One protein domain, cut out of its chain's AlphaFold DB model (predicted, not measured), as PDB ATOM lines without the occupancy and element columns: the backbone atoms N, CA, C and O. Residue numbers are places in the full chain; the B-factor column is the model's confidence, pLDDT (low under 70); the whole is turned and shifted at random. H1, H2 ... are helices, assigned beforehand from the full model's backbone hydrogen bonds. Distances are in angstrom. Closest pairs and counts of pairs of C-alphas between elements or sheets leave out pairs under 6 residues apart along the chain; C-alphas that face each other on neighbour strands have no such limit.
ATOM      1  N   ILE A 143      11.685  14.162  35.354       93.31
ATOM      2  CA  ILE A 143      11.562  12.708  35.534       93.31
ATOM      3  C   ILE A 143      12.917  12.012  35.362       93.31
ATOM      4  O   ILE A 143      13.293  11.181  36.192       93.31
ATOM      5  N   TYR A 144      13.695  12.435  34.360       93.94
ATOM      6  CA  TYR A 144      15.036  11.912  34.112       93.94
ATOM      7  C   TYR A 144      15.988  12.164  35.285       93.94
ATOM      8  O   TYR A 144      16.779  11.290  35.628       93.94
ATOM      9  N   GLY A 145      15.887  13.309  35.959       93.94
ATOM     10  CA  GLY A 145      16.689  13.586  37.155       93.94
ATOM     11  C   GLY A 145      16.428  12.610  38.311       93.94
ATOM     12  O   GLY A 145      17.341  12.320  39.081       93.94
ATOM     13  N   ILE A 146      15.209  12.067  38.412       95.44
ATOM     14  CA  ILE A 146      14.781  11.189  39.514       95.44
ATOM     15  C   ILE A 146      15.078   9.717  39.204       95.44
ATOM     16  O   ILE A 146      15.657   9.008  40.032       95.44
ATOM     17  N   CYS A 147      14.680   9.248  38.020       95.56
ATOM     18  CA  CYS A 147      14.722   7.824  37.671       95.56
ATOM     19  C   CYS A 147      15.716   7.466  36.560       95.56
ATOM     20  O   CYS A 147      15.962   6.287  36.345       95.56
ATOM     21  N   ARG A 148      16.349   8.460  35.918       94.00
ATOM     22  CA  ARG A 148      17.244   8.297  34.753       94.00
ATOM     23  C   ARG A 148      16.572   7.745  33.494       94.00
ATOM     24  O   ARG A 148      17.274   7.444  32.535       94.00
ATOM     25  N   ASP A 149      15.242   7.777  33.443       92.44
ATOM     26  CA  ASP A 149      14.460   7.534  32.234       92.44
ATOM     27  C   ASP A 149      13.812   8.810  31.690       92.44
ATOM     28  O   ASP A 149      13.348   9.677  32.434       92.44
ATOM     29  N   LYS A 150      13.827   8.948  30.360       88.69
ATOM     30  CA  LYS A 150      13.247  10.103  29.649       88.69
ATOM     31  C   LYS A 150      11.850   9.820  29.109       88.69
ATOM     32  O   LYS A 150      11.100  10.765  28.869       88.69
ATOM     33  N   ASP A 151      11.515   8.550  28.902       91.06
ATOM     34  CA  ASP A 151      10.227   8.148  28.355       91.06
ATOM     35  C   ASP A 151       9.229   7.887  29.486       91.06
ATOM     36  O   ASP A 151       9.350   6.933  30.255       91.06
ATOM     37  N   LEU A 152       8.210   8.741  29.578       91.94
ATOM     38  CA  LEU A 152       7.176   8.614  30.598       91.94
ATOM     39  C   LEU A 152       6.378   7.310  30.471       91.94
ATOM     40  O   LEU A 152       5.856   6.821  31.469       91.94
ATOM     41  N   LYS A 153       6.274   6.729  29.273       92.25
ATOM     42  CA  LYS A 153       5.615   5.437  29.088       92.25
ATOM     43  C   LYS A 153       6.376   4.334  29.822       92.25
ATOM     44  O   LYS A 153       5.758   3.578  30.567       92.25
ATOM     45  N   GLU A 154       7.695   4.291  29.653       93.81
ATOM     46  CA  GLU A 154       8.571   3.332  30.334       93.81
ATOM     47  C   GLU A 154       8.535   3.558  31.851       93.81
ATOM     48  O   GLU A 154       8.373   2.617  32.624       93.81
ATOM     49  N   VAL A 155       8.526   4.824  32.288       95.69
ATOM     50  CA  VAL A 155       8.394   5.186  33.709       95.69
ATOM     51  C   VAL A 155       7.092   4.663  34.312       95.69
ATOM     52  O   VAL A 155       7.098   4.109  35.408       95.69
ATOM     53  N   VAL A 156       5.968   4.806  33.604       94.88
ATOM     54  CA  VAL A 156       4.659   4.310  34.059       94.88
ATOM     55  C   VAL A 156       4.632   2.781  34.155       94.88
ATOM     56  O   VAL A 156       4.002   2.250  35.074       94.88
ATOM     57  N   GLN A 157       5.307   2.083  33.236       94.62
ATOM     58  CA  GLN A 157       5.421   0.620  33.236       94.62
ATOM     59  C   GLN A 157       6.323   0.110  34.367       94.62
ATOM     60  O   GLN A 157       5.979  -0.861  35.036       94.62
ATOM     61  N   ALA A 158       7.445   0.784  34.622       96.19
ATOM     62  CA  ALA A 158       8.402   0.416  35.664       96.19
ATOM     63  C   ALA A 158       7.991   0.871  37.077       96.19
ATOM     64  O   ALA A 158       8.593   0.443  38.061       96.19
ATOM     65  N   ALA A 159       6.977   1.734  37.210       95.38
ATOM     66  CA  ALA A 159       6.557   2.291  38.497       95.38
ATOM     67  C   ALA A 159       6.111   1.231  39.520       95.38
ATOM     68  O   ALA A 159       6.253   1.456  40.717       95.38
ATOM     69  N   ASP A 160       5.614   0.075  39.075       93.94
ATOM     70  CA  ASP A 160       5.146  -0.977  39.988       93.94
ATOM     71  C   ASP A 160       6.303  -1.866  40.498       93.94
ATOM     72  O   ASP A 160       6.155  -2.570  41.494       93.94
ATOM     73  N   SER A 161       7.470  -1.820  39.843       95.75
ATOM     74  CA  SER A 161       8.644  -2.653  40.151       95.75
ATOM     75  C   SER A 161       9.891  -1.858  40.556       95.75
ATOM     76  O   SER A 161      10.915  -2.448  40.902       95.75
ATOM     77  N   SER A 162       9.834  -0.523  40.535       97.31
ATOM     78  CA  SER A 162      10.968   0.344  40.851       97.31
ATOM     79  C   SER A 162      10.549   1.573  41.651       97.31
ATOM     80  O   SER A 162       9.872   2.467  41.141       97.31
ATOM     81  N   ASP A 163      11.058   1.684  42.881       97.38
ATOM     82  CA  ASP A 163      10.769   2.816  43.770       97.38
ATOM     83  C   ASP A 163      11.146   4.174  43.171       97.38
ATOM     84  O   ASP A 163      10.435   5.155  43.368       97.38
ATOM     85  N   LYS A 164      12.238   4.245  42.396       97.31
ATOM     86  CA  LYS A 164      12.647   5.495  41.735       97.31
ATOM     87  C   LYS A 164      11.653   5.921  40.653       97.31
ATOM     88  O   LYS A 164      11.366   7.110  40.538       97.31
ATOM     89  N   HIS A 165      11.120   4.975  39.882       98.00
ATOM     90  CA  HIS A 165      10.115   5.254  38.851       98.00
ATOM     91  C   HIS A 165       8.766   5.600  39.471       98.00
ATOM     92  O   HIS A 165       8.126   6.560  39.040       98.00
ATOM     93  N   ARG A 166       8.382   4.885  40.535       97.75
ATOM     94  CA  ARG A 166       7.202   5.202  41.336       97.75
ATOM     95  C   ARG A 166       7.265   6.628  41.874       97.75
ATOM     96  O   ARG A 166       6.352   7.408  41.626       97.75
ATOM     97  N   LEU A 167       8.377   7.001  42.511       97.69
ATOM     98  CA  LEU A 167       8.597   8.355  43.021       97.69
ATOM     99  C   LEU A 167       8.554   9.402  41.900       97.69
ATOM    100  O   LEU A 167       7.932  10.450  42.060       97.69
ATOM    101  N   ALA A 168       9.192   9.137  40.756       97.44
ATOM    102  CA  ALA A 168       9.178  10.063  39.626       97.44
ATOM    103  C   ALA A 168       7.752  10.300  39.096       97.44
ATOM    104  O   ALA A 168       7.373  11.445  38.833       97.44
ATOM    105  N   LEU A 169       6.952   9.235  38.991       97.56
ATOM    106  CA  LEU A 169       5.550   9.303  38.588       97.56
ATOM    107  C   LEU A 169       4.686  10.032  39.630       97.56
ATOM    108  O   LEU A 169       3.878  10.882  39.263       97.56
ATOM    109  N   GLU A 170       4.882   9.754  40.920       97.31
ATOM    110  CA  GLU A 170       4.186  10.428  42.022       97.31
ATOM    111  C   GLU A 170       4.485  11.935  42.036       97.31
ATOM    112  O   GLU A 170       3.558  12.740  42.113       97.31
ATOM    113  N   VAL A 171       5.751  12.343  41.881       97.62
ATOM    114  CA  VAL A 171       6.146  13.762  41.784       97.62
ATOM    115  C   VAL A 171       5.505  14.431  40.565       97.62
ATOM    116  O   VAL A 171       5.008  15.560  40.664       97.62
ATOM    117  N   TYR A 172       5.482  13.738  39.424       97.12
ATOM    118  CA  TYR A 172       4.845  14.222  38.201       97.12
ATOM    119  C   TYR A 172       3.338  14.460  38.400       97.12
ATOM    120  O   TYR A 172       2.849  15.569  38.165       97.12
ATOM    121  N   VAL A 173       2.610  13.460  38.910       97.88
ATOM    122  CA  VAL A 173       1.166  13.548  39.187       97.88
ATOM    123  C   VAL A 173       0.865  14.598  40.255       97.88
ATOM    124  O   VAL A 173      -0.059  15.397  40.093       97.88
ATOM    125  N   HIS A 174       1.657  14.650  41.326       97.50
ATOM    126  CA  HIS A 174       1.490  15.624  42.401       97.50
ATOM    127  C   HIS A 174       1.544  17.061  41.873       97.50
ATOM    128  O   HIS A 174       0.700  17.890  42.221       97.50
ATOM    129  N   ARG A 175       2.498  17.361  40.984       97.44
ATOM    130  CA  ARG A 175       2.620  18.696  40.392       97.44
ATOM    131  C   ARG A 175       1.408  19.047  39.526       97.44
ATOM    132  O   ARG A 175       0.933  20.174  39.628       97.44
ATOM    133  N   ILE A 176       0.866  18.103  38.750       97.44
ATOM    134  CA  ILE A 176      -0.380  18.308  37.984       97.44
ATOM    135  C   ILE A 176      -1.544  18.626  38.926       97.44
ATOM    136  O   ILE A 176      -2.244  19.617  38.729       97.44
ATOM    137  N   ARG A 177      -1.717  17.833  39.990       97.44
ATOM    138  CA  ARG A 177      -2.782  18.035  40.985       97.44
ATOM    139  C   ARG A 177      -2.677  19.391  41.679       97.44
ATOM    140  O   ARG A 177      -3.698  20.023  41.928       97.44
ATOM    141  N   LYS A 178      -1.456  19.870  41.940       97.38
ATOM    142  CA  LYS A 178      -1.220  21.209  42.494       97.38
ATOM    143  C   LYS A 178      -1.733  22.317  41.565       97.38
ATOM    144  O   LYS A 178      -2.391  23.234  42.046       97.38
ATOM    145  N   TYR A 179      -1.469  22.229  40.258       97.25
ATOM    146  CA  TYR A 179      -2.001  23.194  39.284       97.25
ATOM    147  C   TYR A 179      -3.517  23.085  39.132       97.25
ATOM    148  O   TYR A 179      -4.191  24.107  39.115       97.25
ATOM    149  N   LEU A 180      -4.061  21.864  39.086       96.19
ATOM    150  CA  LEU A 180      -5.508  21.648  39.044       96.19
ATOM    151  C   LEU A 180      -6.201  22.310  40.242       96.19
ATOM    152  O   LEU A 180      -7.169  23.039  40.061       96.19
ATOM    153  N   GLY A 181      -5.678  22.102  41.453       95.12
ATOM    154  CA  GLY A 181      -6.199  22.743  42.659       95.12
ATOM    155  C   GLY A 181      -6.131  24.271  42.594       95.12
ATOM    156  O   GLY A 181      -7.118  24.928  42.909       95.12
ATOM    157  N   ALA A 182      -5.004  24.833  42.137       96.38
ATOM    158  CA  ALA A 182      -4.859  26.278  41.958       96.38
ATOM    159  C   ALA A 182      -5.902  26.840  40.977       96.38
ATOM    160  O   ALA A 182      -6.601  27.788  41.312       96.38
ATOM    161  N   TYR A 183      -6.095  26.198  39.823       95.06
ATOM    162  CA  TYR A 183      -7.074  26.654  38.834       95.06
ATOM    163  C   TYR A 183      -8.525  26.474  39.276       95.06
ATOM    164  O   TYR A 183      -9.361  27.306  38.947       95.06
ATOM    165  N   ILE A 184      -8.846  25.435  40.055       94.25
ATOM    166  CA  ILE A 184     -10.176  25.314  40.669       94.25
ATOM    167  C   ILE A 184     -10.445  26.517  41.580       94.25
ATOM    168  O   ILE A 184     -11.561  27.031  41.579       94.25
ATOM    169  N   VAL A 185      -9.445  26.975  42.338       95.38
ATOM    170  CA  VAL A 185      -9.567  28.166  43.191       95.38
ATOM    171  C   VAL A 185      -9.699  29.439  42.355       95.38
ATOM    172  O   VAL A 185     -10.606  30.223  42.619       95.38
ATOM    173  N   ASP A 186      -8.862  29.618  41.330       94.81
ATOM    174  CA  ASP A 186      -8.904  30.793  40.443       94.81
ATOM    175  C   ASP A 186     -10.244  30.917  39.696       94.81
ATOM    176  O   ASP A 186     -10.694  32.020  39.394       94.81
ATOM    177  N   LEU A 187     -10.906  29.787  39.427       93.69
ATOM    178  CA  LEU A 187     -12.239  29.715  38.822       93.69
ATOM    179  C   LEU A 187     -13.374  29.724  39.862       93.69
ATOM    180  O   LEU A 187     -14.515  29.399  39.535       93.69
ATOM    181  N   GLU A 188     -13.088  30.052  41.127       94.88
ATOM    182  CA  GLU A 188     -14.060  30.099  42.232       94.88
ATOM    183  C   GLU A 188     -14.857  28.790  42.412       94.88
ATOM    184  O   GLU A 188     -16.037  28.784  42.768       94.88
ATOM    185  N   GLY A 189     -14.238  27.647  42.112       91.00
ATOM    186  CA  GLY A 189     -14.873  26.330  42.156       91.00
ATOM    187  C   GLY A 189     -15.904  26.069  41.050       91.00
ATOM    188  O   GLY A 189     -16.533  25.005  41.062       91.00
ATOM    189  N   LYS A 190     -16.080  27.001  40.103       93.75
ATOM    190  CA  LYS A 190     -16.987  26.898  38.951       93.75
ATOM    191  C   LYS A 190     -16.228  26.304  37.768       93.75
ATOM    192  O   LYS A 190     -15.711  27.011  36.910       93.75
TER     193      LYS A 190
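This is residues 143 to 190 of the 278 residues of an uncharacterized protein of Selaginella moellendorffii (UniProt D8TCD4). One long, straight helix, H3, makes the length of this model, and two short helices, H1 and H2, pack on its first turns as a small head. The far part of H3, residues 173 to 180 and 182 to 186, sticks out free. The printed part has 48 residues with three named helices, in the order H1, H2, H3, and no named strand; the class is all helix. The whole is a loose rod, with a radius of gyration of the C-alphas of 13.6 A and spans of 39 by 18 by 15 A.

H3, residues 163 to 186, touches H2, residues 152 to 158, with its residues 165 to 169 alone; the closest C-alphas, of Val 155 and His 165, are 5.4 A apart. H2 and H3 run opposite ways at a steep tilt of 50 degrees. H3 touches H1, residues 143 to 147, with its residues 164 to 172 alone; the closest C-alphas, of Cys 147 and Lys 164, are 5.1 A apart. H1 and H2 are close but not clearly touching, with the C-alphas of Ile 143 and Leu 152 at 7.8 A. In H1, H2 and H3 every O i to N i+4 pair is within hydrogen-bond range.

H3 is 34.4 A long, from C-alpha 163 at (10.769, 2.816, 43.770) to C-alpha 186 at (-8.904, 30.793, 40.443). H2 measures 9.7 A and H1 6.2 A, the latter beginning at C-alpha 143, (11.562, 12.708, 35.534).

The C-alphas farthest apart, of Ser 161 and Glu 188, are 39.9 A apart. The printed part has no cut, and both links, H1 to H2 and H2 to H3, are tight. The mean pLDDT of the printed part is 95.4, and no printed residue is under 70.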